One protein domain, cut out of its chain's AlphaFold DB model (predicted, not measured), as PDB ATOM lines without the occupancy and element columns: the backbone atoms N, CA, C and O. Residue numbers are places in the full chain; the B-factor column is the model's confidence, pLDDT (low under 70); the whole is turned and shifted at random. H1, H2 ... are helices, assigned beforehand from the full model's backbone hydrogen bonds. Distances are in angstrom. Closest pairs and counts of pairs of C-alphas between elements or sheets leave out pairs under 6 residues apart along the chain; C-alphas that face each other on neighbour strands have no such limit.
ATOM      1  N   PRO A 162      34.427   5.685  -4.084       83.62
ATOM      2  CA  PRO A 162      35.630   5.344  -3.333       83.62
ATOM      3  C   PRO A 162      36.172   6.563  -2.572       83.62
ATOM      4  O   PRO A 162      36.811   7.443  -3.150       83.62
ATOM      5  N   ILE A 163      35.964   6.590  -1.253       93.25
ATOM      6  CA  ILE A 163      36.550   7.596  -0.356       93.25
ATOM      7  C   ILE A 163      37.756   7.039   0.407       93.25
ATOM      8  O   ILE A 163      37.796   5.869   0.789       93.25
ATOM      9  N   CYS A 164      38.740   7.889   0.689       93.19
ATOM     10  CA  CYS A 164      39.858   7.547   1.554       93.19
ATOM     11  C   CYS A 164      39.380   7.513   3.008       93.19
ATOM     12  O   CYS A 164      38.880   8.508   3.537       93.19
ATOM     13  N   SER A 165      39.571   6.387   3.694       92.88
ATOM     14  CA  SER A 165      39.155   6.228   5.092       92.88
ATOM     15  C   SER A 165      39.832   7.229   6.035       92.88
ATOM     16  O   SER A 165      39.193   7.645   7.004       92.88
ATOM     17  N   SER A 166      41.067   7.642   5.721       93.50
ATOM     18  CA  SER A 166      41.912   8.499   6.563       93.50
ATOM     19  C   SER A 166      41.673   9.996   6.362       93.50
ATOM     20  O   SER A 166      41.528  10.720   7.339       93.50
ATOM     21  N   CYS A 167      41.635  10.476   5.112       92.06
ATOM     22  CA  CYS A 167      41.534  11.913   4.808       92.06
ATOM     23  C   CYS A 167      40.225  12.326   4.125       92.06
ATOM     24  O   CYS A 167      40.064  13.498   3.805       92.06
ATOM     25  N   LYS A 168      39.306  11.380   3.880       89.81
ATOM     26  CA  LYS A 168      37.971  11.595   3.287       89.81
ATOM     27  C   LYS A 168      37.942  12.197   1.876       89.81
ATOM     28  O   LYS A 168      36.858  12.448   1.363       89.81
ATOM     29  N   LYS A 169      39.096  12.336   1.212       93.38
ATOM     30  CA  LYS A 169      39.165  12.599  -0.233       93.38
ATOM     31  C   LYS A 169      38.446  11.503  -1.012       93.38
ATOM     32  O   LYS A 169      38.455  10.348  -0.590       93.38
ATOM     33  N   ILE A 170      37.884  11.862  -2.152       92.62
ATOM     34  CA  ILE A 170      37.223  10.955  -3.088       92.62
ATOM     35  C   ILE A 170      38.111  10.745  -4.314       92.62
ATOM     36  O   ILE A 170      38.878  11.638  -4.685       92.62
ATOM     37  N   ARG A 171      38.058   9.543  -4.894       89.38
ATOM     38  CA  ARG A 171      38.781   9.209  -6.122       89.38
ATOM     39  C   ARG A 171      37.861   9.371  -7.333       89.38
ATOM     40  O   ARG A 171      36.800   8.752  -7.348       89.38
ATOM     41  N   ASP A 172      38.278  10.187  -8.300       84.44
ATOM     42  CA  ASP A 172      37.551  10.417  -9.555       84.44
ATOM     43  C   ASP A 172      37.695   9.247 -10.548       84.44
ATOM     44  O   ASP A 172      38.400   8.262 -10.284       84.44
ATOM     45  N   ASP A 173      37.005   9.349 -11.687       80.81
ATOM     46  CA  ASP A 173      36.983   8.314 -12.727       80.81
ATOM     47  C   ASP A 173      38.353   8.133 -13.411       80.81
ATOM     48  O   ASP A 173      38.651   7.061 -13.939       80.81
ATOM     49  N   GLU A 174      39.233   9.138 -13.344       83.88
ATOM     50  CA  GLU A 174      40.619   9.059 -13.821       83.88
ATOM     51  C   GLU A 174      41.614   8.608 -12.736       83.88
ATOM     52  O   GLU A 174      42.824   8.553 -12.972       83.88
ATOM     53  N   GLY A 175      41.124   8.252 -11.546       85.12
ATOM     54  CA  GLY A 175      41.918   7.696 -10.455       85.12
ATOM     55  C   GLY A 175      42.648   8.724  -9.583       85.12
ATOM     56  O   GLY A 175      43.446   8.324  -8.727       85.12
ATOM     57  N   ARG A 176      42.392  10.025  -9.753       90.75
ATOM     58  CA  ARG A 176      42.991  11.105  -8.953       90.75
ATOM     59  C   ARG A 176      42.190  11.336  -7.673       90.75
ATOM     60  O   ARG A 176      40.991  11.095  -7.613       90.75
ATOM     61  N   TRP A 177      42.866  11.815  -6.628       94.06
ATOM     62  CA  TRP A 177      42.255  12.084  -5.323       94.06
ATOM     63  C   TRP A 177      41.998  13.572  -5.117       94.06
ATOM     64  O   TRP A 177      42.947  14.359  -5.067       94.06
ATOM     65  N   GLN A 178      40.743  13.935  -4.861       92.81
ATOM     66  CA  GLN A 178      40.322  15.320  -4.650       92.81
ATOM     67  C   GLN A 178      39.401  15.480  -3.430       92.81
ATOM     68  O   GLN A 178      38.918  14.475  -2.891       92.81
ATOM     69  N   PRO A 179      39.214  16.709  -2.913       92.31
ATOM     70  CA  PRO A 179      38.200  16.993  -1.903       92.31
ATOM     71  C   PRO A 179      36.806  16.552  -2.364       92.31
ATOM     72  O   PRO A 179      36.490  16.563  -3.555       92.31
ATOM     73  N   LEU A 180      35.973  16.128  -1.414       89.12
ATOM     74  CA  LEU A 180      34.629  15.631  -1.715       89.12
ATOM     75  C   LEU A 180      33.734  16.745  -2.269       89.12
ATOM     76  O   LEU A 180      32.905  16.498  -3.140       89.12
ATOM     77  N   GLU A 181      33.917  17.962  -1.768       88.88
ATOM     78  CA  GLU A 181      33.150  19.145  -2.146       88.88
ATOM     79  C   GLU A 181      33.347  19.493  -3.623       88.88
ATOM     80  O   GLU A 181      32.386  19.864  -4.298       88.88
ATOM     81  N   ASP A 182      34.575  19.341  -4.124       88.44
ATOM     82  CA  ASP A 182      34.919  19.593  -5.524       88.44
ATOM     83  C   ASP A 182      34.289  18.522  -6.420       88.44
ATOM     84  O   ASP A 182      33.565  18.840  -7.359       88.44
ATOM     85  N   TYR A 183      34.435  17.243  -6.053       86.94
ATOM     86  CA  TYR A 183      33.810  16.145  -6.796       86.94
ATOM     87  C   TYR A 183      32.287  16.289  -6.876       86.94
ATOM     88  O   TYR A 183      31.720  16.161  -7.957       86.94
ATOM     89  N   ILE A 184      31.609  16.574  -5.758       85.62
ATOM     90  CA  ILE A 184      30.147  16.726  -5.749       85.62
ATOM     91  C   ILE A 184      29.717  17.932  -6.589       85.62
ATOM     92  O   ILE A 184      28.706  17.838  -7.279       85.62
ATOM     93  N   ARG A 185      30.468  19.036  -6.576       84.44
ATOM     94  CA  ARG A 185      30.164  20.216  -7.398       84.44
ATOM     95  C   ARG A 185      30.315  19.943  -8.893       84.44
ATOM     96  O   ARG A 185      29.499  20.410  -9.676       84.44
ATOM     97  N   ASP A 186      31.323  19.166  -9.275       82.56
ATOM     98  CA  ASP A 186      31.581  18.832 -10.679       82.56
ATOM     99  C   ASP A 186      30.623  17.754 -11.216       82.56
ATOM    100  O   ASP A 186      30.372  17.681 -12.419       82.56
ATOM    101  N   HIS A 187      30.066  16.922 -10.328       78.44
ATOM    102  CA  HIS A 187      29.258  15.750 -10.689       78.44
ATOM    103  C   HIS A 187      27.789  15.851 -10.239       78.44
ATOM    104  O   HIS A 187      27.036  14.884 -10.364       78.44
ATOM    105  N   SER A 188      27.350  16.997  -9.709       76.75
ATOM    106  CA  SER A 188      25.956  17.232  -9.322       76.75
ATOM    107  C   SER A 188      25.584  18.715  -9.371       76.75
ATOM    108  O   SER A 188      26.438  19.586  -9.457       76.75
ATOM    109  N   GLU A 189      24.289  19.011  -9.270       79.50
ATOM    110  CA  GLU A 189      23.770  20.386  -9.195       79.50
ATOM    111  C   GLU A 189      23.862  20.982  -7.765       79.50
ATOM    112  O   GLU A 189      23.253  22.011  -7.483       79.50
ATOM    113  N   ALA A 190      24.569  20.333  -6.828       82.06
ATOM    114  CA  ALA A 190      24.638  20.762  -5.431       82.06
ATOM    115  C   ALA A 190      25.669  21.884  -5.197       82.06
ATOM    116  O   ALA A 190      26.841  21.765  -5.555       82.06
ATOM    117  N   GLU A 191      25.247  22.938  -4.493       82.62
ATOM    118  CA  GLU A 191      26.115  24.017  -4.013       82.62
ATOM    119  C   GLU A 191      26.359  23.904  -2.501       82.62
ATOM    120  O   GLU A 191      25.444  23.635  -1.718       82.62
ATOM    121  N   PHE A 192      27.600  24.140  -2.068       86.62
ATOM    122  CA  PHE A 192      27.975  24.084  -0.654       86.62
ATOM    123  C   PHE A 192      27.990  25.472  -0.023       86.62
ATOM    124  O   PHE A 192      28.647  26.392  -0.511       86.62
ATOM    125  N   THR A 193      27.335  25.597   1.130       85.19
ATOM    126  CA  THR A 193      27.472  26.762   2.009       85.19
ATOM    127  C   THR A 193      28.349  26.405   3.204       85.19
ATOM    128  O   THR A 193      28.284  25.298   3.741       85.19
ATOM    129  N   HIS A 194      29.190  27.343   3.636       87.44
ATOM    130  CA  HIS A 194      30.059  27.135   4.789       87.44
ATOM    131  C   HIS A 194      29.287  27.474   6.062       87.44
ATOM    132  O   HIS A 194      29.122  28.640   6.417       87.44
ATOM    133  N   THR A 195      28.802  26.442   6.745       84.31
ATOM    134  CA  THR A 195      28.146  26.561   8.049       84.31
ATOM    135  C   THR A 195      28.910  25.743   9.085       84.31
ATOM    136  O   THR A 195      29.618  24.792   8.751       84.31
ATOM    137  N   ILE A 196      28.811  26.131  10.355       87.88
ATOM    138  CA  ILE A 196      29.429  25.400  11.463       87.88
ATOM    139  C   ILE A 196      28.342  24.630  12.215       87.88
ATOM    140  O   ILE A 196      27.347  25.212  12.645       87.88
ATOM    141  N   CYS A 197      28.506  23.313  12.363       91.19
ATOM    142  CA  CYS A 197      27.536  22.516  13.112       91.19
ATOM    143  C   CYS A 197      27.569  22.886  14.612       91.19
ATOM    144  O   CYS A 197      28.598  23.364  15.100       91.19
ATOM    145  N   PRO A 198      26.491  22.637  15.379       89.12
ATOM    146  CA  PRO A 198      26.419  23.025  16.790       89.12
ATOM    147  C   PRO A 198      27.546  22.464  17.670       89.12
ATOM    148  O   PRO A 198      27.989  23.131  18.603       89.12
ATOM    149  N   GLU A 199      28.039  21.258  17.380       91.56
ATOM    150  CA  GLU A 199      29.142  20.641  18.131       91.56
ATOM    151  C   GLU A 199      30.466  21.371  17.897       91.56
ATOM    152  O   GLU A 199      31.148  21.765  18.848       91.56
ATOM    153  N   CYS A 200      30.801  21.617  16.627       90.81
ATOM    154  CA  CYS A 200      31.970  22.405  16.259       90.81
ATOM    155  C   CYS A 200      31.846  23.841  16.771       90.81
ATOM    156  O   CYS A 200      32.820  24.389  17.271       90.81
ATOM    157  N   ALA A 201      30.654  24.437  16.728       88.75
ATOM    158  CA  ALA A 201      30.422  25.785  17.230       88.75
ATOM    159  C   ALA A 201      30.703  25.885  18.736       88.75
ATOM    160  O   ALA A 201      31.424  26.784  19.160       88.75
ATOM    161  N   LYS A 202      30.225  24.921  19.535       88.19
ATOM    162  CA  LYS A 202      30.518  24.846  20.977       88.19
ATOM    163  C   LYS A 202      32.001  24.637  21.266       88.19
ATOM    164  O   LYS A 202      32.517  25.194  22.229       88.19
ATOM    165  N   LYS A 203      32.692  23.844  20.445       90.12
ATOM    166  CA  LYS A 203      34.123  23.570  20.619       90.12
ATOM    167  C   LYS A 203      34.999  24.766  20.239       90.12
ATOM    168  O   LYS A 203      35.970  25.049  20.935       90.12
ATOM    169  N   THR A 204      34.664  25.454  19.150       86.62
ATOM    170  CA  THR A 204      35.452  26.566  18.598       86.62
ATOM    171  C   THR A 204      35.108  27.901  19.261       86.62
ATOM    172  O   THR A 204      35.987  28.740  19.442       86.62
ATOM    173  N   TYR A 205      33.855  28.086  19.685       87.44
ATOM    174  CA  TYR A 205      33.351  29.313  20.310       87.44
ATOM    175  C   TYR A 205      32.675  29.058  21.671       87.44
ATOM    176  O   TYR A 205      31.561  29.533  21.899       87.44
ATOM    177  N   PRO A 206      33.325  28.361  22.623       79.69
ATOM    178  CA  PRO A 206      32.697  27.946  23.884       79.69
ATOM    179  C   PRO A 206      32.155  29.115  24.722       79.69
ATOM    180  O   PRO A 206      31.192  28.954  25.466       79.69
ATOM    181  N   ASN A 207      32.723  30.315  24.571       82.88
ATOM    182  CA  ASN A 207      32.305  31.509  25.309       82.88
ATOM    183  C   ASN A 207      30.973  32.113  24.834       82.88
ATOM    184  O   ASN A 207      30.374  32.884  25.575       82.88
ATOM    185  N   TYR A 208      30.517  31.770  23.627       72.44
ATOM    186  CA  TYR A 208      29.262  32.261  23.048       72.44
ATOM    187  C   TYR A 208      28.076  31.309  23.284       72.44
ATOM    188  O   TYR A 208      26.957  31.633  22.900       72.44
ATOM    189  N   PHE A 209      28.306  30.152  23.919       64.31
ATOM    190  CA  PHE A 209      27.301  29.109  24.173       64.31
ATOM    191  C   PHE A 209      27.109  28.811  25.675       64.31
ATOM    192  O   PHE A 209      26.825  27.668  26.038       64.31
ATOM    193  N   LYS A 210      27.298  29.820  26.538       59.72
ATOM    194  CA  LYS A 210      26.977  29.740  27.975       59.72
ATOM    195  C   LYS A 210      25.486  29.892  28.241       59.72
ATOM    196  O   LYS A 210      24.864  30.745  27.572       59.72
TER     197      LYS A 210
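AT A GLANCE: This is residues 162 to 210 of the 210 residues of the protein "PAS fold protein" of Syntrophorhabdus sp. PtaB.Bin047 (UniProt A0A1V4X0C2). This piece has little regular structure: a folded-back loop, residues 162 to 179, and the small helix H1 make one end, and a drawn-out strand-like link, residues 188 to 197, leads away to a second small helix, H2, and the tail at the other end. The printed part has 49 residues with two named helices, H1 then H2, and no named strand; the class is all helix, with 15 residues in named elements. It is extended, with a radius of gyration of the C-alphas of 15.2 A, and flat, spanning 48 by 26 by 10 A.

IN THESE COORDINATES: Start at C-alpha 162, at (35.630, 5.344, -3.333), and pass through the unnamed residues 162 to 179. Find C-alpha 180 at (34.629, 15.631, -1.715); from there H1, residues 180 to 187, runs 10.5 A. H2, residues 198 to 204, runs 9.9 A to C-alpha 204 at (35.452, 26.566, 18.598).

HOW THE PARTS SIT: Before H1, look for residues 170 to 171, paired antiparallel with residues 177 to 178. H1 and H2 are apart, joined by a short link of 10 residues. In H1 and H2 every O i to N i+4 pair is within hydrogen-bond range.

THE WHOLE: The C-alphas farthest apart, those of Glu 174 and Lys 210, are 48.6 A apart. The printed part has no cut and ends at the chain's last residue, 210. Its mean pLDDT is 86.1; look for values under 70 at residues 209 to 210.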